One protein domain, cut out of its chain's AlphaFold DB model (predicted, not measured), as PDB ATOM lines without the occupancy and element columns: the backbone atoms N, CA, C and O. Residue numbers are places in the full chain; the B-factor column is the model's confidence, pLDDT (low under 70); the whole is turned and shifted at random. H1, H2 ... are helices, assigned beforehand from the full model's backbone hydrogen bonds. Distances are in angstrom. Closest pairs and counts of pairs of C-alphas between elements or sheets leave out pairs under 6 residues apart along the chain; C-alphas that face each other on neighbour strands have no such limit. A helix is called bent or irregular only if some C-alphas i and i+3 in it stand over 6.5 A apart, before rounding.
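AT A GLANCE: This is residues 201 to 350 of the 351 residues of the protein "PAT1 domain-containing protein" of Pneumocystis jirovecii (strain SE8) (UniProt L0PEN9). An all-helix body in which H2, H5 and H8 run one way, each next to the one before, and H3, H6 and H9 run back against them, with H9 on the far side of H6. The short helices H4 and H7 sit at one end of this set, by the start of H8, and the end of H1 makes a corner with the start of H2, their lines at 65 degrees. The printed part has 150 residues with nine named helices, H1 to H9 in chain order, and no named strand. It is compact, with a radius of gyration of the C-alphas of 15.8 A and spans of 49 by 36 by 30 A.

HOW THE PARTS SIT: H1, residues 209 to 215, is close but not clearly touching H2, residues 217 to 229; their closest C-alphas, Ile 214 and Lys 220, are 5.2 A apart. H2 is irregular, only just: C-alphas 221 and 224 are 6.6 A apart. H2 touches residues 271 to 282 of H5, residues 266 to 289, at a shallow tilt of 17 degrees, the same way; the closest C-alphas are Pro 224 and Ser 282, 5.5 A. H5 has a kink of 31 degrees near residue 281. H3, residues 232 to 244, touches H5 at a steep tilt of 46 degrees, closest at C-alphas Lys 235 and Cys 286, 6.7 A. H3 touches H6, residues 292 to 305, closest at C-alphas Ile 244 and Met 302, 6.1 A. H4, residues 250 to 257, touches H5, closest at C-alphas Val 251 and Ile 272, 5.5 A. H8, residues 315 to 333, touches H5 at a shallow tilt of 14 degrees, the same way, closest at C-alphas Ser 288 and Arg 327, 6.5 A. H7, residues 308 to 312, touches H8 only at the corner, closest at C-alphas Ile 311 and Gly 317, 4.8 A. H9, residues 339 to 348, touches H6, closest at C-alphas Gln 293 and Asp 341, 6.3 A; H9 and H5 are apart. Every O i to N i+4 pair is within hydrogen-bond range in H1, H3, H4, H6, H7, H8 and H9, against 5 of 9 in H2 and 17 of 20 in H5.

IN THESE COORDINATES: H1 begins at C-alpha 209, (15.361, 11.502, 11.516). H5 measures 34.6 A from first to last C-alpha, and H8 26.3 A. H9 ends at C-alpha 348, (19.826, 32.765, -10.618).

THE WHOLE: The C-alphas farthest apart, Ser 263 and Glu 339, are 50.6 A apart. The printed part has no cut and no long link. Its mean pLDDT is 80.6; residues 201 to 206, 254 to 265, 335 to 337, 339, and 349 to 350 are under 70.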
ATOM      1  N   THR A 201      13.807  10.824   1.498       57.59
ATOM      2  CA  THR A 201      12.669  10.160   0.876       57.59
ATOM      3  C   THR A 201      11.688  11.233   0.423       57.59
ATOM      4  O   THR A 201      11.266  12.059   1.223       57.59
ATOM      5  N   LYS A 202      11.282  11.214  -0.852       57.22
ATOM      6  CA  LYS A 202      10.356  12.208  -1.434       57.22
ATOM      7  C   LYS A 202       8.916  12.143  -0.880       57.22
ATOM      8  O   LYS A 202       8.052  12.869  -1.360       57.22
ATOM      9  N   ASN A 203       8.639  11.273   0.094       58.25
ATOM     10  CA  ASN A 203       7.308  11.101   0.673       58.25
ATOM     11  C   ASN A 203       7.044  12.183   1.735       58.25
ATOM     12  O   ASN A 203       7.805  12.261   2.700       58.25
ATOM     13  N   PRO A 204       5.949  12.961   1.627       58.91
ATOM     14  CA  PRO A 204       5.688  14.099   2.511       58.91
ATOM     15  C   PRO A 204       5.413  13.715   3.975       58.91
ATOM     16  O   PRO A 204       5.604  14.542   4.862       58.91
ATOM     17  N   ASP A 205       5.003  12.470   4.242       61.34
ATOM     18  CA  ASP A 205       4.664  11.980   5.588       61.34
ATOM     19  C   ASP A 205       5.878  11.561   6.442       61.34
ATOM     20  O   ASP A 205       5.732  11.307   7.642       61.34
ATOM     21  N   ILE A 206       7.071  11.441   5.848       67.50
ATOM     22  CA  ILE A 206       8.269  10.927   6.527       67.50
ATOM     23  C   ILE A 206       9.245  12.079   6.772       67.50
ATOM     24  O   ILE A 206      10.089  12.399   5.939       67.50
ATOM     25  N   VAL A 207       9.146  12.690   7.955       70.38
ATOM     26  CA  VAL A 207      10.141  13.664   8.428       70.38
ATOM     27  C   VAL A 207      11.475  12.950   8.645       70.38
ATOM     28  O   VAL A 207      11.535  11.914   9.311       70.38
ATOM     29  N   HIS A 208      12.552  13.516   8.097       81.12
ATOM     30  CA  HIS A 208      13.895  12.952   8.217       81.12
ATOM     31  C   HIS A 208      14.321  12.830   9.701       81.12
ATOM     32  O   HIS A 208      14.044  13.743  10.494       81.12
ATOM     33  N   PRO A 209      14.990  11.733  10.117       81.75
ATOM     34  CA  PRO A 209      15.361  11.502  11.516       81.75
ATOM     35  C   PRO A 209      16.130  12.657  12.160       81.75
ATOM     36  O   PRO A 209      15.866  13.015  13.306       81.75
ATOM     37  N   PHE A 210      17.049  13.270  11.411       84.75
ATOM     38  CA  PHE A 210      17.878  14.374  11.886       84.75
ATOM     39  C   PHE A 210      17.052  15.636  12.172       84.75
ATOM     40  O   PHE A 210      17.258  16.300  13.184       84.75
ATOM     41  N   ILE A 211      16.038  15.919  11.351       85.50
ATOM     42  CA  ILE A 211      15.110  17.041  11.565       85.50
ATOM     43  C   ILE A 211      14.238  16.793  12.802       85.50
ATOM     44  O   ILE A 211      14.031  17.700  13.609       85.50
ATOM     45  N   THR A 212      13.831  15.538  13.025       85.44
ATOM     46  CA  THR A 212      13.135  15.131  14.258       85.44
ATOM     47  C   THR A 212      14.037  15.239  15.495       85.44
ATOM     48  O   THR A 212      13.548  15.491  16.588       85.44
ATOM     49  N   ILE A 213      15.357  15.089  15.351       86.62
ATOM     50  CA  ILE A 213      16.321  15.347  16.432       86.62
ATOM     51  C   ILE A 213      16.440  16.856  16.711       86.62
ATOM     52  O   ILE A 213      16.432  17.258  17.877       86.62
ATOM     53  N   ILE A 214      16.507  17.699  15.672       86.31
ATOM     54  CA  ILE A 214      16.664  19.162  15.795       86.31
ATOM     55  C   ILE A 214      15.417  19.853  16.368       86.31
ATOM     56  O   ILE A 214      15.554  20.903  16.998       86.31
ATOM     57  N   SER A 215      14.205  19.305  16.220       85.25
ATOM     58  CA  SER A 215      13.010  19.926  16.820       85.25
ATOM     59  C   SER A 215      13.129  20.058  18.351       85.25
ATOM     60  O   SER A 215      12.731  21.082  18.919       85.25
ATOM     61  N   TYR A 216      13.797  19.107  19.018       88.38
ATOM     62  CA  TYR A 216      14.109  19.170  20.449       88.38
ATOM     63  C   TYR A 216      15.216  20.185  20.772       88.38
ATOM     64  O   TYR A 216      16.278  20.209  20.152       88.38
ATOM     65  N   ASN A 217      15.045  20.956  21.850       87.19
ATOM     66  CA  ASN A 217      16.028  21.969  22.269       87.19
ATOM     67  C   ASN A 217      17.419  21.407  22.596       87.19
ATOM     68  O   ASN A 217      18.415  22.094  22.373       87.19
ATOM     69  N   LYS A 218      17.503  20.162  23.084       87.38
ATOM     70  CA  LYS A 218      18.780  19.445  23.224       87.38
ATOM     71  C   LYS A 218      19.443  19.215  21.855       87.38
ATOM     72  O   LYS A 218      20.611  19.545  21.693       87.38
ATOM     73  N   GLY A 219      18.692  18.773  20.844       87.75
ATOM     74  CA  GLY A 219      19.190  18.611  19.471       87.75
ATOM     75  C   GLY A 219      19.732  19.907  18.858       87.75
ATOM     76  O   GLY A 219      20.817  19.908  18.285       87.75
ATOM     77  N   LYS A 220      19.058  21.045  19.067       88.38
ATOM     78  CA  LYS A 220      19.550  22.368  18.618       88.38
ATOM     79  C   LYS A 220      20.896  22.734  19.247       88.38
ATOM     80  O   LYS A 220      21.775  23.251  18.566       88.38
ATOM     81  N   LYS A 221      21.065  22.442  20.542       90.38
ATOM     82  CA  LYS A 221      22.300  22.701  21.300       90.38
ATOM     83  C   LYS A 221      23.435  21.718  20.982       90.38
ATOM     84  O   LYS A 221      24.573  21.998  21.356       90.38
ATOM     85  N   LEU A 222      23.157  20.606  20.295       89.31
ATOM     86  CA  LEU A 222      24.185  19.697  19.777       89.31
ATOM     87  C   LEU A 222      24.890  20.252  18.532       89.31
ATOM     88  O   LEU A 222      26.098  20.075  18.423       89.31
ATOM     89  N   ILE A 223      24.175  20.945  17.634       89.44
ATOM     90  CA  ILE A 223      24.712  21.468  16.357       89.44
ATOM     91  C   ILE A 223      26.078  22.176  16.510       89.44
ATOM     92  O   ILE A 223      27.028  21.706  15.882       89.44
ATOM     93  N   PRO A 224      26.243  23.227  17.348       90.88
ATOM     94  CA  PRO A 224      27.533  23.913  17.508       90.88
ATOM     95  C   PRO A 224      28.664  22.986  17.968       90.88
ATOM     96  O   PRO A 224      29.760  23.030  17.418       90.88
ATOM     97  N   ARG A 225      28.395  22.120  18.953       89.12
ATOM     98  CA  ARG A 225      29.411  21.233  19.542       89.12
ATOM     99  C   ARG A 225      29.844  20.137  18.579       89.12
ATOM    100  O   ARG A 225      31.013  19.788  18.498       89.12
ATOM    101  N   ILE A 226      28.890  19.606  17.817       88.81
ATOM    102  CA  ILE A 226      29.167  18.646  16.752       88.81
ATOM    103  C   ILE A 226      30.027  19.319  15.671       88.81
ATOM    104  O   ILE A 226      31.003  18.722  15.225       88.81
ATOM    105  N   PHE A 227      29.725  20.565  15.292       88.12
ATOM    106  CA  PHE A 227      30.471  21.313  14.272       88.12
ATOM    107  C   PHE A 227      31.935  21.587  14.651       88.12
ATOM    108  O   PHE A 227      32.773  21.653  13.754       88.12
ATOM    109  N   GLU A 228      32.268  21.689  15.939       86.44
ATOM    110  CA  GLU A 228      33.654  21.830  16.410       86.44
ATOM    111  C   GLU A 228      34.506  20.574  16.141       86.44
ATOM    112  O   GLU A 228      35.723  20.651  15.982       86.44
ATOM    113  N   HIS A 229      33.882  19.394  16.072       83.00
ATOM    114  CA  HIS A 229      34.588  18.113  15.980       83.00
ATOM    115  C   HIS A 229      34.399  17.392  14.635       83.00
ATOM    116  O   HIS A 229      34.978  16.320  14.432       83.00
ATOM    117  N   ILE A 230      33.621  17.957  13.711       83.44
ATOM    118  CA  ILE A 230      33.227  17.346  12.434       83.44
ATOM    119  C   ILE A 230      33.915  18.011  11.224       83.44
ATOM    120  O   ILE A 230      34.196  19.208  11.218       83.44
ATOM    121  N   ASN A 231      34.183  17.213  10.183       87.00
ATOM    122  CA  ASN A 231      34.844  17.654   8.948       87.00
ATOM    123  C   ASN A 231      33.959  18.614   8.129       87.00
ATOM    124  O   ASN A 231      32.734  18.507   8.159       87.00
ATOM    125  N   THR A 232      34.562  19.484   7.316       86.06
ATOM    126  CA  THR A 232      33.852  20.447   6.446       86.06
ATOM    127  C   THR A 232      32.789  19.791   5.556       86.06
ATOM    128  O   THR A 232      31.639  20.217   5.584       86.06
ATOM    129  N   GLU A 233      33.112  18.701   4.857       86.69
ATOM    130  CA  GLU A 233      32.158  17.925   4.036       86.69
ATOM    131  C   GLU A 233      30.921  17.462   4.827       86.69
ATOM    132  O   GLU A 233      29.789  17.518   4.350       86.69
ATOM    133  N   GLN A 234      31.128  17.030   6.071       87.44
ATOM    134  CA  GLN A 234      30.068  16.559   6.960       87.44
ATOM    135  C   GLN A 234      29.243  17.723   7.539       87.44
ATOM    136  O   GLN A 234      28.024  17.586   7.667       87.44
ATOM    137  N   LYS A 235      29.863  18.882   7.831       89.19
ATOM    138  CA  LYS A 235      29.133  20.122   8.169       89.19
ATOM    139  C   LYS A 235      28.229  20.550   7.004       89.19
ATOM    140  O   LYS A 235      27.067  20.883   7.222       89.19
ATOM    141  N   LEU A 236      28.740  20.482   5.771       88.56
ATOM    142  CA  LEU A 236      27.990  20.803   4.555       88.56
ATOM    143  C   LEU A 236      26.833  19.823   4.327       88.56
ATOM    144  O   LEU A 236      25.720  20.262   4.066       88.56
ATOM    145  N   ALA A 237      27.038  18.516   4.523       88.00
ATOM    146  CA  ALA A 237      25.947  17.540   4.470       88.00
ATOM    147  C   ALA A 237      24.831  17.851   5.490       88.00
ATOM    148  O   ALA A 237      23.650  17.785   5.149       88.00
ATOM    149  N   ILE A 238      25.190  18.253   6.718       88.94
ATOM    150  CA  ILE A 238      24.226  18.726   7.726       88.94
ATOM    151  C   ILE A 238      23.476  19.973   7.238       88.94
ATOM    152  O   ILE A 238      22.247  20.012   7.311       88.94
ATOM    153  N   LEU A 239      24.200  20.973   6.732       89.44
ATOM    154  CA  LEU A 239      23.630  22.217   6.220       89.44
ATOM    155  C   LEU A 239      22.637  21.954   5.076       89.44
ATOM    156  O   LEU A 239      21.526  22.475   5.113       89.44
ATOM    157  N   THR A 240      22.992  21.098   4.115       87.44
ATOM    158  CA  THR A 240      22.127  20.723   2.987       87.44
ATOM    159  C   THR A 240      20.860  20.002   3.453       87.44
ATOM    160  O   THR A 240      19.772  20.327   2.984       87.44
ATOM    161  N   VAL A 241      20.949  19.078   4.418       87.62
ATOM    162  CA  VAL A 241      19.756  18.406   4.978       87.62
ATOM    163  C   VAL A 241      18.851  19.393   5.727       87.62
ATOM    164  O   VAL A 241      17.628  19.301   5.608       87.62
ATOM    165  N   ILE A 242      19.416  20.368   6.450       88.38
ATOM    166  CA  ILE A 242      18.637  21.442   7.093       88.38
ATOM    167  C   ILE A 242      17.964  22.330   6.040       88.38
ATOM    168  O   ILE A 242      16.780  22.622   6.179       88.38
ATOM    169  N   ALA A 243      18.678  22.719   4.981       86.25
ATOM    170  CA  ALA A 243      18.151  23.563   3.910       86.25
ATOM    171  C   ALA A 243      17.003  22.888   3.136       86.25
ATOM    172  O   ALA A 243      15.984  23.524   2.886       86.25
ATOM    173  N   ILE A 244      17.123  21.589   2.830       85.56
ATOM    174  CA  ILE A 244      16.081  20.786   2.160       85.56
ATOM    175  C   ILE A 244      14.790  20.707   2.983       85.56
ATOM    176  O   ILE A 244      13.694  20.686   2.422       85.56
ATOM    177  N   HIS A 245      14.908  20.625   4.307       81.75
ATOM    178  CA  HIS A 245      13.779  20.412   5.211       81.75
ATOM    179  C   HIS A 245      13.404  21.659   6.027       81.75
ATOM    180  O   HIS A 245      12.681  21.535   7.016       81.75
ATOM    181  N   LEU A 246      13.852  22.852   5.623       83.50
ATOM    182  CA  LEU A 246      13.638  24.088   6.379       83.50
ATOM    183  C   LEU A 246      12.139  24.421   6.524       83.50
ATOM    184  O   LEU A 246      11.700  24.757   7.618       83.50
ATOM    185  N   ASP A 247      11.343  24.204   5.471       81.56
ATOM    186  CA  ASP A 247       9.865  24.281   5.467       81.56
ATOM    187  C   ASP A 247       9.197  23.365   6.515       81.56
ATOM    188  O   ASP A 247       8.142  23.671   7.062       81.56
ATOM    189  N   ARG A 248       9.825  22.223   6.824       78.81
ATOM    190  CA  ARG A 248       9.308  21.209   7.760       78.81
ATOM    191  C   ARG A 248       9.892  21.322   9.160       78.81
ATOM    192  O   ARG A 248       9.557  20.514  10.024       78.81
ATOM    193  N   LEU A 249      10.756  22.303   9.394       81.69
ATOM    194  CA  LEU A 249      11.340  22.536  10.699       81.69
ATOM    195  C   LEU A 249      10.300  23.206  11.603       81.69
ATOM    196  O   LEU A 249       9.858  24.317  11.320       81.69
ATOM    197  N   ASP A 250       9.980  22.574  12.736       75.50
ATOM    198  CA  ASP A 250       9.139  23.114  13.821       75.50
ATOM    199  C   ASP A 250       9.338  24.620  14.058       75.50
ATOM    200  O   ASP A 250       8.385  25.378  14.199       75.50
ATOM    201  N   VAL A 251      10.599  25.058  14.072       75.56
ATOM    202  CA  VAL A 251      11.013  26.443  14.320       75.56
ATOM    203  C   VAL A 251      10.446  27.424  13.282       75.56
ATOM    204  O   VAL A 251      10.048  28.525  13.647       75.56
ATOM    205  N   VAL A 252      10.387  27.021  12.011       73.06
ATOM    206  CA  VAL A 252       9.853  27.812  10.888       73.06
ATOM    207  C   VAL A 252       8.325  27.772  10.898       73.06
ATOM    208  O   VAL A 252       7.681  28.810  10.776       73.06
ATOM    209  N   LEU A 253       7.738  26.596  11.149       70.25
ATOM    210  CA  LEU A 253       6.287  26.439  11.267       70.25
ATOM    211  C   LEU A 253       5.710  27.297  12.407       70.25
ATOM    212  O   LEU A 253       4.742  28.023  12.191       70.25
ATOM    213  N   TYR A 254       6.310  27.272  13.604       69.75
ATOM    214  CA  TYR A 254       5.861  28.099  14.734       69.75
ATOM    215  C   TYR A 254       5.983  29.606  14.456       69.75
ATOM    216  O   TYR A 254       5.150  30.377  14.935       69.75
ATOM    217  N   ASP A 255       6.978  30.032  13.673       66.62
ATOM    218  CA  ASP A 255       7.155  31.441  13.310       66.62
ATOM    219  C   ASP A 255       6.111  31.914  12.279       66.62
ATOM    220  O   ASP A 255       5.609  33.033  12.376       66.62
ATOM    221  N   LEU A 256       5.672  31.031  11.373       65.00
ATOM    222  CA  LEU A 256       4.526  31.294  10.494       65.00
ATOM    223  C   LEU A 256       3.207  31.407  11.284       65.00
ATOM    224  O   LEU A 256       2.423  32.330  11.061       65.00
ATOM    225  N   TYR A 257       2.958  30.513  12.251       58.91
ATOM    226  CA  TYR A 257       1.774  30.607  13.121       58.91
ATOM    227  C   TYR A 257       1.770  31.892  13.973       58.91
ATOM    228  O   TYR A 257       0.702  32.443  14.237       58.91
ATOM    229  N   ASN A 258       2.942  32.415  14.344       58.56
ATOM    230  CA  ASN A 258       3.109  33.675  15.079       58.56
ATOM    231  C   ASN A 258       2.683  34.923  14.266       58.56
ATOM    232  O   ASN A 258       2.419  35.959  14.870       58.56
ATOM    233  N   LEU A 259       2.522  34.828  12.937       57.19
ATOM    234  CA  LEU A 259       1.900  35.888  12.128       57.19
ATOM    235  C   LEU A 259       0.358  35.895  12.219       57.19
ATOM    236  O   LEU A 259      -0.264  36.907  11.916       57.19
ATOM    237  N   SER A 260      -0.266  34.780  12.623       59.22
ATOM    238  CA  SER A 260      -1.732  34.617  12.605       59.22
ATOM    239  C   SER A 260      -2.420  34.670  13.974       59.22
ATOM    240  O   SER A 260      -3.637  34.833  14.012       59.22
ATOM    241  N   ASN A 261      -1.694  34.532  15.092       54.56
ATOM    242  CA  ASN A 261      -2.285  34.476  16.437       54.56
ATOM    243  C   ASN A 261      -1.439  35.221  17.490       54.56
ATOM    244  O   ASN A 261      -0.249  34.951  17.645       54.56
ATOM    245  N   GLU A 262      -2.064  36.102  18.281       57.12
ATOM    246  CA  GLU A 262      -1.379  36.925  19.299       57.12
ATOM    247  C   GLU A 262      -0.930  36.142  20.556       57.12
ATOM    248  O   GLU A 262      -0.021  36.564  21.281       57.12
ATOM    249  N   SER A 263      -1.537  34.984  20.836       55.25
ATOM    250  CA  SER A 263      -1.340  34.209  22.068       55.25
ATOM    251  C   SER A 263      -0.157  33.233  21.989       55.25
ATOM    252  O   SER A 263      -0.294  32.019  21.828       55.25
ATOM    253  N   ARG A 264       1.057  33.762  22.163       57.97
ATOM    254  CA  ARG A 264       2.283  32.946  22.215       57.97
ATOM    255  C   ARG A 264       2.308  31.987  23.412       57.97
ATOM    256  O   ARG A 264       2.272  32.425  24.560       57.97
ATOM    257  N   SER A 265       2.575  30.705  23.158       65.75
ATOM    258  CA  SER A 265       3.172  29.829  24.176       65.75
ATOM    259  C   SER A 265       4.636  30.228  24.387       65.75
ATOM    260  O   SER A 265       5.418  30.219  23.434       65.75
ATOM    261  N   LEU A 266       5.024  30.571  25.621       72.94
ATOM    262  CA  LEU A 266       6.390  31.011  25.960       72.94
ATOM    263  C   LEU A 266       7.453  30.009  25.479       72.94
ATOM    264  O   LEU A 266       8.431  30.405  24.846       72.94
ATOM    265  N   SER A 267       7.186  28.711  25.652       72.56
ATOM    266  CA  SER A 267       8.076  27.630  25.216       72.56
ATOM    267  C   SER A 267       8.336  27.632  23.701       72.56
ATOM    268  O   SER A 267       9.457  27.377  23.276       72.56
ATOM    269  N   MET A 268       7.353  27.980  22.859       76.12
ATOM    270  CA  MET A 268       7.567  28.056  21.402       76.12
ATOM    271  C   MET A 268       8.518  29.197  21.021       76.12
ATOM    272  O   MET A 268       9.330  29.040  20.112       76.12
ATOM    273  N   LYS A 269       8.473  30.318  21.752       79.19
ATOM    274  CA  LYS A 269       9.394  31.448  21.551       79.19
ATOM    275  C   LYS A 269      10.813  31.070  21.961       79.19
ATOM    276  O   LYS A 269      11.735  31.219  21.171       79.19
ATOM    277  N   GLU A 270      10.973  30.478  23.145       82.44
ATOM    278  CA  GLU A 270      12.257  29.958  23.634       82.44
ATOM    279  C   GLU A 270      12.870  28.943  22.657       82.44
ATOM    280  O   GLU A 270      14.083  28.931  22.443       82.44
ATOM    281  N   ASN A 271      12.036  28.117  22.016       81.75
ATOM    282  CA  ASN A 271      12.452  27.161  20.990       81.75
ATOM    283  C   ASN A 271      12.991  27.838  19.714       81.75
ATOM    284  O   ASN A 271      13.864  27.250  19.065       81.75
ATOM    285  N   ILE A 272      12.477  29.023  19.358       83.94
ATOM    286  CA  ILE A 272      12.923  29.859  18.231       83.94
ATOM    287  C   ILE A 272      14.181  30.645  18.601       83.94
ATOM    288  O   ILE A 272      15.173  30.600  17.869       83.94
ATOM    289  N   ASP A 273      14.184  31.306  19.756       86.88
ATOM    290  CA  ASP A 273      15.322  32.090  20.233       86.88
ATOM    291  C   ASP A 273      16.538  31.187  20.486       86.88
ATOM    292  O   ASP A 273      17.636  31.513  20.044       86.88
ATOM    293  N   THR A 274      16.346  29.983  21.046       88.12
ATOM    294  CA  THR A 274      17.415  28.972  21.168       88.12
ATOM    295  C   THR A 274      17.988  28.581  19.804       88.12
ATOM    296  O   THR A 274      19.200  28.440  19.671       88.12
ATOM    297  N   PHE A 275      17.154  28.400  18.773       88.19
ATOM    298  CA  PHE A 275      17.654  28.070  17.435       88.19
ATOM    299  C   PHE A 275      18.443  29.243  16.830       88.19
ATOM    300  O   PHE A 275      19.552  29.053  16.332       88.19
ATOM    301  N   THR A 276      17.899  30.456  16.939       88.81
ATOM    302  CA  THR A 276      18.493  31.692  16.405       88.81
ATOM    303  C   THR A 276      19.812  32.053  17.095       88.81
ATOM    304  O   THR A 276      20.729  32.531  16.439       88.81
ATOM    305  N   GLN A 277      19.933  31.815  18.404       90.19
ATOM    306  CA  GLN A 277      21.134  32.140  19.182       90.19
ATOM    307  C   GLN A 277      22.207  31.044  19.143       90.19
ATOM    308  O   GLN A 277      23.379  31.355  19.322       90.19
ATOM    309  N   VAL A 278      21.832  29.771  18.952       89.81
ATOM    310  CA  VAL A 278      22.758  28.633  19.124       89.81
ATOM    311  C   VAL A 278      23.055  27.896  17.820       89.81
ATOM    312  O   VAL A 278      24.213  27.602  17.544       89.81
ATOM    313  N   ALA A 279      22.037  27.581  17.014       88.56
ATOM    314  CA  ALA A 279      22.223  26.796  15.793       88.56
ATOM    315  C   ALA A 279      22.586  27.682  14.593       88.56
ATOM    316  O   ALA A 279      23.520  27.374  13.853       88.56
ATOM    317  N   LEU A 280      21.871  28.799  14.419       89.69
ATOM    318  CA  LEU A 280      22.049  29.698  13.277       89.69
ATOM    319  C   LEU A 280      23.484  30.265  13.155       89.69
ATOM    320  O   LEU A 280      23.999  30.244  12.038       89.69
ATOM    321  N   PRO A 281      24.188  30.685  14.231       91.12
ATOM    322  CA  PRO A 281      25.554  31.198  14.101       91.12
ATOM    323  C   PRO A 281      26.558  30.136  13.635       91.12
ATOM    324  O   PRO A 281      27.423  30.434  12.820       91.12
ATOM    325  N   SER A 282      26.426  28.881  14.077       89.44
ATOM    326  CA  SER A 282      27.303  27.788  13.624       89.44
ATOM    327  C   SER A 282      27.061  27.402  12.166       89.44
ATOM    328  O   SER A 282      28.002  27.051  11.452       89.44
ATOM    329  N   LEU A 283      25.813  27.505  11.701       90.19
ATOM    330  CA  LEU A 283      25.477  27.347  10.286       90.19
ATOM    331  C   LEU A 283      26.031  28.515   9.453       90.19
ATOM    332  O   LEU A 283      26.562  28.273   8.373       90.19
ATOM    333  N   LEU A 284      26.023  29.743   9.986       89.50
ATOM    334  CA  LEU A 284      26.665  30.910   9.369       89.50
ATOM    335  C   LEU A 284      28.182  30.747   9.250       89.50
ATOM    336  O   LEU A 284      28.726  31.009   8.179       89.50
ATOM    337  N   THR A 285      28.866  30.242  10.282       90.00
ATOM    338  CA  THR A 285      30.294  29.900  10.177       90.00
ATOM    339  C   THR A 285      30.530  28.853   9.082       90.00
ATOM    340  O   THR A 285      31.393  29.051   8.230       90.00
ATOM    341  N   CYS A 286      29.713  27.795   9.015       87.75
ATOM    342  CA  CYS A 286      29.815  26.784   7.955       87.75
ATOM    343  C   CYS A 286      29.579  27.355   6.544       87.75
ATOM    344  O   CYS A 286      30.290  26.987   5.613       87.75
ATOM    345  N   VAL A 287      28.615  28.265   6.365       87.81
ATOM    346  CA  VAL A 287      28.394  28.961   5.082       87.81
ATOM    347  C   VAL A 287      29.561  29.896   4.754       87.81
ATOM    348  O   VAL A 287      29.966  29.992   3.596       87.81
ATOM    349  N   SER A 288      30.166  30.542   5.755       86.81
ATOM    350  CA  SER A 288      31.340  31.402   5.553       86.81
ATOM    351  C   SER A 288      32.589  30.637   5.091       86.81
ATOM    352  O   SER A 288      33.412  31.204   4.380       86.81
ATOM    353  N   GLU A 289      32.692  29.343   5.414       86.25
ATOM    354  CA  GLU A 289      33.741  28.433   4.923       86.25
ATOM    355  C   GLU A 289      33.431  27.871   3.515       86.25
ATOM    356  O   GLU A 289      34.331  27.365   2.846       86.25
ATOM    357  N   ALA A 290      32.181  27.951   3.040       85.38
ATOM    358  CA  ALA A 290      31.748  27.318   1.792       85.38
ATOM    359  C   ALA A 290      32.210  28.061   0.521       85.38
ATOM    360  O   ALA A 290      32.377  29.289   0.509       85.38
ATOM    361  N   SER A 291      32.374  27.294  -0.563       86.88
ATOM    362  CA  SER A 291      32.638  27.772  -1.926       86.88
ATOM    363  C   SER A 291      31.348  28.184  -2.648       86.88
ATOM    364  O   SER A 291      30.256  27.727  -2.306       86.88
ATOM    365  N   LEU A 292      31.472  29.039  -3.674       85.12
ATOM    366  CA  LEU A 292      30.320  29.612  -4.382       85.12
ATOM    367  C   LEU A 292      29.400  28.545  -4.991       85.12
ATOM    368  O   LEU A 292      28.189  28.635  -4.819       85.12
ATOM    369  N   GLN A 293      29.965  27.520  -5.639       85.94
ATOM    370  CA  GLN A 293      29.195  26.436  -6.259       85.94
ATOM    371  C   GLN A 293      28.242  25.762  -5.257       85.94
ATOM    372  O   GLN A 293      27.055  25.638  -5.528       85.94
ATOM    373  N   ILE A 294      28.725  25.438  -4.055       87.62
ATOM    374  CA  ILE A 294      27.925  24.768  -3.017       87.62
ATOM    375  C   ILE A 294      26.806  25.685  -2.498       87.62
ATOM    376  O   ILE A 294      25.725  25.217  -2.147       87.62
ATOM    377  N   ILE A 295      27.035  27.001  -2.471       87.94
ATOM    378  CA  ILE A 295      26.010  27.984  -2.097       87.94
ATOM    379  C   ILE A 295      24.931  28.078  -3.184       87.94
ATOM    380  O   ILE A 295      23.749  28.099  -2.844       87.94
ATOM    381  N   ILE A 296      25.317  28.072  -4.466       86.75
ATOM    382  CA  ILE A 296      24.385  28.009  -5.605       86.75
ATOM    383  C   ILE A 296      23.569  26.710  -5.548       86.75
ATOM    384  O   ILE A 296      22.345  26.767  -5.647       86.75
ATOM    385  N   ASP A 297      24.213  25.563  -5.315       87.81
ATOM    386  CA  ASP A 297      23.553  24.256  -5.213       87.81
ATOM    387  C   ASP A 297      22.520  24.236  -4.075       87.81
ATOM    388  O   ASP A 297      21.364  23.869  -4.285       87.81
ATOM    389  N   ILE A 298      22.901  24.682  -2.869       87.56
ATOM    390  CA  ILE A 298      21.990  24.764  -1.716       87.56
ATOM    391  C   ILE A 298      20.819  25.707  -2.018       87.56
ATOM    392  O   ILE A 298      19.672  25.359  -1.741       87.56
ATOM    393  N   LEU A 299      21.080  26.877  -2.605       87.00
ATOM    394  CA  LEU A 299      20.044  27.866  -2.901       87.00
ATOM    395  C   LEU A 299      19.089  27.389  -4.013       87.00
ATOM    396  O   LEU A 299      17.880  27.583  -3.909       87.00
ATOM    397  N   SER A 300      19.606  26.685  -5.024       87.06
ATOM    398  CA  SER A 300      18.815  26.021  -6.069       87.06
ATOM    399  C   SER A 300      17.924  24.921  -5.497       87.06
ATOM    400  O   SER A 300      16.727  24.885  -5.784       87.06
ATOM    401  N   ILE A 301      18.464  24.088  -4.604       86.44
ATOM    402  CA  ILE A 301      17.694  23.070  -3.882       86.44
ATOM    403  C   ILE A 301      16.591  23.716  -3.025       86.44
ATOM    404  O   ILE A 301      15.480  23.187  -2.976       86.44
ATOM    405  N   MET A 302      16.862  24.856  -2.377       83.44
ATOM    406  CA  MET A 302      15.854  25.590  -1.604       83.44
ATOM    407  C   MET A 302      14.720  26.140  -2.486       83.44
ATOM    408  O   MET A 302      13.573  26.087  -2.048       83.44
ATOM    409  N   LEU A 303      15.002  26.616  -3.708       82.38
ATOM    410  CA  LEU A 303      13.954  27.061  -4.641       82.38
ATOM    411  C   LEU A 303      13.146  25.900  -5.249       82.38
ATOM    412  O   LEU A 303      11.928  26.009  -5.332       82.38
ATOM    413  N   ASP A 304      13.778  24.785  -5.639       83.69
ATOM    414  CA  ASP A 304      13.071  23.616  -6.207       83.69
ATOM    415  C   ASP A 304      12.161  22.925  -5.178       83.69
ATOM    416  O   ASP A 304      11.101  22.392  -5.511       83.69
ATOM    417  N   ARG A 305      12.578  22.890  -3.907       75.88
ATOM    418  CA  ARG A 305      11.892  22.101  -2.873       75.88
ATOM    419  C   ARG A 305      10.875  22.864  -2.044       75.88
ATOM    420  O   ARG A 305      10.083  22.198  -1.376       75.88
ATOM    421  N   MET A 306      10.907  24.196  -2.019       77.88
ATOM    422  CA  MET A 306      10.198  24.939  -0.981       77.88
ATOM    423  C   MET A 306       9.370  26.123  -1.478       77.88
ATOM    424  O   MET A 306       9.707  26.817  -2.432       77.88
ATOM    425  N   ASN A 307       8.286  26.396  -0.749       80.06
ATOM    426  CA  ASN A 307       7.412  27.538  -0.995       80.06
ATOM    427  C   ASN A 307       8.110  28.833  -0.556       80.06
ATOM    428  O   ASN A 307       7.969  29.260   0.591       80.06
ATOM    429  N   PHE A 308       8.858  29.462  -1.466       79.25
ATOM    430  CA  PHE A 308       9.677  30.650  -1.189       79.25
ATOM    431  C   PHE A 308       8.924  31.747  -0.416       79.25
ATOM    432  O   PHE A 308       9.433  32.254   0.583       79.25
ATOM    433  N   GLN A 309       7.681  32.047  -0.811       82.06
ATOM    434  CA  GLN A 309       6.826  33.034  -0.142       82.06
ATOM    435  C   GLN A 309       6.605  32.721   1.347       82.06
ATOM    436  O   GLN A 309       6.696  33.618   2.178       82.06
ATOM    437  N   LEU A 310       6.358  31.454   1.696       78.88
ATOM    438  CA  LEU A 310       6.112  31.019   3.075       78.88
ATOM    439  C   LEU A 310       7.347  31.250   3.958       78.88
ATOM    440  O   LEU A 310       7.247  31.715   5.090       78.88
ATOM    441  N   ILE A 311       8.523  30.940   3.413       82.69
ATOM    442  CA  ILE A 311       9.807  30.967   4.121       82.69
ATOM    443  C   ILE A 311      10.328  32.392   4.269       82.69
ATOM    444  O   ILE A 311      10.813  32.742   5.345       82.69
ATOM    445  N   ALA A 312      10.169  33.225   3.237       82.44
ATOM    446  CA  ALA A 312      10.524  34.642   3.266       82.44
ATOM    447  C   ALA A 312       9.735  35.435   4.327       82.44
ATOM    448  O   ALA A 312      10.242  36.426   4.848       82.44
ATOM    449  N   MET A 313       8.527  34.984   4.689       82.69
ATOM    450  CA  MET A 313       7.727  35.569   5.775       82.69
ATOM    451  C   MET A 313       8.210  35.175   7.182       82.69
ATOM    452  O   MET A 313       7.794  35.802   8.154       82.69
ATOM    453  N   THR A 314       9.085  34.170   7.316       84.94
ATOM    454  CA  THR A 314       9.646  33.754   8.615       84.94
ATOM    455  C   THR A 314      11.012  34.385   8.865       84.94
ATOM    456  O   THR A 314      11.858  34.460   7.974       84.94
ATOM    457  N   LYS A 315      11.284  34.771  10.114       84.25
ATOM    458  CA  LYS A 315      12.569  35.315  10.565       84.25
ATOM    459  C   LYS A 315      13.713  34.337  10.303       84.25
ATOM    460  O   LYS A 315      14.784  34.756   9.867       84.25
ATOM    461  N   ILE A 316      13.503  33.045  10.567       86.94
ATOM    462  CA  ILE A 316      14.525  32.009  10.354       86.94
ATOM    463  C   ILE A 316      14.773  31.819   8.856       86.94
ATOM    464  O   ILE A 316      15.923  31.889   8.428       86.94
ATOM    465  N   GLY A 317      13.718  31.635   8.057       86.75
ATOM    466  CA  GLY A 317      13.824  31.452   6.610       86.75
ATOM    467  C   GLY A 317      14.509  32.623   5.911       86.75
ATOM    468  O   GLY A 317      15.476  32.419   5.174       86.75
ATOM    469  N   LEU A 318      14.087  33.849   6.228       87.00
ATOM    470  CA  LEU A 318      14.728  35.072   5.749       87.00
ATOM    471  C   LEU A 318      16.201  35.148   6.178       87.00
ATOM    472  O   LEU A 318      17.053  35.456   5.352       87.00
ATOM    473  N   SER A 319      16.533  34.788   7.425       88.56
ATOM    474  CA  SER A 319      17.928  34.776   7.897       88.56
ATOM    475  C   SER A 319      18.804  33.782   7.124       88.56
ATOM    476  O   SER A 319      19.938  34.117   6.789       88.56
ATOM    477  N   PHE A 320      18.296  32.585   6.797       88.25
ATOM    478  CA  PHE A 320      19.013  31.618   5.951       88.25
ATOM    479  C   PHE A 320      19.228  32.144   4.530       88.25
ATOM    480  O   PHE A 320      20.331  32.039   3.995       88.25
ATOM    481  N   LEU A 321      18.192  32.735   3.933       88.50
ATOM    482  CA  LEU A 321      18.262  33.306   2.594       88.50
ATOM    483  C   LEU A 321      19.284  34.454   2.536       88.50
ATOM    484  O   LEU A 321      20.187  34.442   1.702       88.50
ATOM    485  N   THR A 322      19.201  35.407   3.469       89.44
ATOM    486  CA  THR A 322      20.149  36.523   3.581       89.44
ATOM    487  C   THR A 322      21.575  36.038   3.849       89.44
ATOM    488  O   THR A 322      22.513  36.581   3.272       89.44
ATOM    489  N   MET A 323      21.765  34.993   4.660       90.44
ATOM    490  CA  MET A 323      23.068  34.359   4.897       90.44
ATOM    491  C   MET A 323      23.693  33.803   3.606       90.44
ATOM    492  O   MET A 323      24.858  34.084   3.326       90.44
ATOM    493  N   LEU A 324      22.934  33.047   2.808       88.25
ATOM    494  CA  LEU A 324      23.433  32.472   1.552       88.25
ATOM    495  C   LEU A 324      23.729  33.562   0.509       88.25
ATOM    496  O   LEU A 324      24.814  33.570  -0.071       88.25
ATOM    497  N   ILE A 325      22.813  34.520   0.321       89.12
ATOM    498  CA  ILE A 325      22.972  35.611  -0.657       89.12
ATOM    499  C   ILE A 325      24.140  36.531  -0.281       89.12
ATOM    500  O   ILE A 325      24.972  36.839  -1.133       89.12
ATOM    501  N   SER A 326      24.245  36.946   0.987       90.44
ATOM    502  CA  SER A 326      25.347  37.809   1.435       90.44
ATOM    503  C   SER A 326      26.705  37.130   1.261       90.44
ATOM    504  O   SER A 326      27.638  37.761   0.770       90.44
ATOM    505  N   ARG A 327      26.821  35.830   1.568       88.12
ATOM    506  CA  ARG A 327      28.055  35.077   1.327       88.12
ATOM    507  C   ARG A 327      28.385  34.949  -0.164       88.12
ATOM    508  O   ARG A 327      29.548  35.126  -0.521       88.12
ATOM    509  N   ALA A 328      27.403  34.664  -1.019       85.88
ATOM    510  CA  ALA A 328      27.613  34.581  -2.465       85.88
ATOM    511  C   ALA A 328      28.109  35.918  -3.047       85.88
ATOM    512  O   ALA A 328      29.098  35.945  -3.781       85.88
ATOM    513  N   GLU A 329      27.491  37.034  -2.648       85.19
ATOM    514  CA  GLU A 329      27.905  38.370  -3.084       85.19
ATOM    515  C   GLU A 329      29.299  38.747  -2.555       85.19
ATOM    516  O   GLU A 329      30.100  39.304  -3.302       85.19
ATOM    517  N   ILE A 330      29.647  38.362  -1.321       87.44
ATOM    518  CA  ILE A 330      31.006  38.519  -0.776       87.44
ATOM    519  C   ILE A 330      32.037  37.771  -1.641       87.44
ATOM    520  O   ILE A 330      33.048  38.357  -2.026       87.44
ATOM    521  N   ILE A 331      31.799  36.498  -1.990       84.88
ATOM    522  CA  ILE A 331      32.743  35.719  -2.821       84.88
ATOM    523  C   ILE A 331      32.904  36.352  -4.214       84.88
ATOM    524  O   ILE A 331      34.020  36.430  -4.733       84.88
ATOM    525  N   LYS A 332      31.806  36.855  -4.794       79.75
ATOM    526  CA  LYS A 332      31.803  37.601  -6.059       79.75
ATOM    527  C   LYS A 332      32.627  38.892  -5.973       79.75
ATOM    528  O   LYS A 332      33.436  39.136  -6.863       79.75
ATOM    529  N   GLN A 333      32.486  39.680  -4.904       81.19
ATOM    530  CA  GLN A 333      33.273  40.905  -4.691       81.19
ATOM    531  C   GLN A 333      34.776  40.633  -4.533       81.19
ATOM    532  O   GLN A 333      35.590  41.421  -5.008       81.19
ATOM    533  N   PHE A 334      35.156  39.505  -3.926       75.44
ATOM    534  CA  PHE A 334      36.559  39.093  -3.807       75.44
ATOM    535  C   PHE A 334      37.165  38.505  -5.095       75.44
ATOM    536  O   PHE A 334      38.351  38.178  -5.101       75.44
ATOM    537  N   GLY A 335      36.395  38.357  -6.181       66.69
ATOM    538  CA  GLY A 335      36.907  37.883  -7.475       66.69
ATOM    539  C   GLY A 335      37.395  36.427  -7.484       66.69
ATOM    540  O   GLY A 335      38.094  36.023  -8.406       66.69
ATOM    541  N   GLN A 336      37.035  35.628  -6.473       61.34
ATOM    542  CA  GLN A 336      37.480  34.234  -6.304       61.34
ATOM    543  C   GLN A 336      36.591  33.204  -7.029       61.34
ATOM    544  O   GLN A 336      36.702  32.004  -6.787       61.34
ATOM    545  N   ALA A 337      35.668  33.661  -7.875       61.12
ATOM    546  CA  ALA A 337      34.653  32.832  -8.513       61.12
ATOM    547  C   ALA A 337      34.993  32.535  -9.980       61.12
ATOM    548  O   ALA A 337      35.406  33.431 -10.717       61.12
ATOM    549  N   ASN A 338      34.760  31.297 -10.425       70.00
ATOM    550  CA  ASN A 338      34.905  30.943 -11.835       70.00
ATOM    551  C   ASN A 338      33.864  31.698 -12.679       70.00
ATOM    552  O   ASN A 338      32.722  31.872 -12.251       70.00
ATOM    553  N   GLU A 339      34.203  32.070 -13.918       69.44
ATOM    554  CA  GLU A 339      33.257  32.772 -14.803       69.44
ATOM    555  C   GLU A 339      31.947  32.002 -15.041       69.44
ATOM    556  O   GLU A 339      30.899  32.612 -15.251       69.44
ATOM    557  N   ASN A 340      31.995  30.668 -15.030       72.38
ATOM    558  CA  ASN A 340      30.812  29.828 -15.211       72.38
ATOM    559  C   ASN A 340      29.894  29.874 -13.983       72.38
ATOM    560  O   ASN A 340      28.683  30.029 -14.141       72.38
ATOM    561  N   ASP A 341      30.463  29.843 -12.778       71.94
ATOM    562  CA  ASP A 341      29.718  29.942 -11.517       71.94
ATOM    563  C   ASP A 341      29.101  31.343 -11.372       71.94
ATOM    564  O   ASP A 341      27.961  31.486 -10.939       71.94
ATOM    565  N   LEU A 342      29.812  32.386 -11.821       70.69
ATOM    566  CA  LEU A 342      29.284  33.751 -11.905       70.69
ATOM    567  C   LEU A 342      28.124  33.867 -12.903       70.69
ATOM    568  O   LEU A 342      27.136  34.534 -12.603       70.69
ATOM    569  N   LYS A 343      28.197  33.206 -14.068       73.81
ATOM    570  CA  LYS A 343      27.083  33.159 -15.035       73.81
ATOM    571  C   LYS A 343      25.869  32.427 -14.457       73.81
ATOM    572  O   LYS A 343      24.753  32.908 -14.625       73.81
ATOM    573  N   GLN A 344      26.074  31.321 -13.737       76.06
ATOM    574  CA  GLN A 344      25.000  30.615 -13.026       76.06
ATOM    575  C   GLN A 344      24.379  31.485 -11.924       76.06
ATOM    576  O   GLN A 344      23.159  31.592 -11.858       76.06
ATOM    577  N   TRP A 345      25.195  32.170 -11.118       77.00
ATOM    578  CA  TRP A 345      24.737  33.098 -10.077       77.00
ATOM    579  C   TRP A 345      23.938  34.284 -10.636       77.00
ATOM    580  O   TRP A 345      22.894  34.643 -10.096       77.00
ATOM    581  N   LEU A 346      24.386  34.877 -11.746       73.25
ATOM    582  CA  LEU A 346      23.663  35.969 -12.401       73.25
ATOM    583  C   LEU A 346      22.348  35.490 -13.028       73.25
ATOM    584  O   LEU A 346      21.334  36.170 -12.893       73.25
ATOM    585  N   ALA A 347      22.335  34.307 -13.651       73.81
ATOM    586  CA  ALA A 347      21.100  33.694 -14.139       73.81
ATOM    587  C   ALA A 347      20.111  33.432 -12.988       73.81
ATOM    588  O   ALA A 347      18.921  33.691 -13.136       73.81
ATOM    589  N   PHE A 348      20.613  32.998 -11.828       71.06
ATOM    590  CA  PHE A 348      19.826  32.765 -10.618       71.06
ATOM    591  C   PHE A 348      19.191  34.044 -10.051       71.06
ATOM    592  O   PHE A 348      18.045  34.018  -9.618       71.06
ATOM    593  N   LEU A 349      19.917  35.166 -10.073       69.81
ATOM    594  CA  LEU A 349      19.437  36.479  -9.608       69.81
ATOM    595  C   LEU A 349      18.449  37.176 -10.560       69.81
ATOM    596  O   LEU A 349      17.917  38.227 -10.209       69.81
ATOM    597  N   THR A 350      18.246  36.641 -11.769       62.94
ATOM    598  CA  THR A 350      17.362  37.230 -12.796       62.94
ATOM    599  C   THR A 350      15.980  36.549 -12.836       62.94
ATOM    600  O   THR A 350      15.146  36.900 -13.670       62.94
TER     601      THR A 350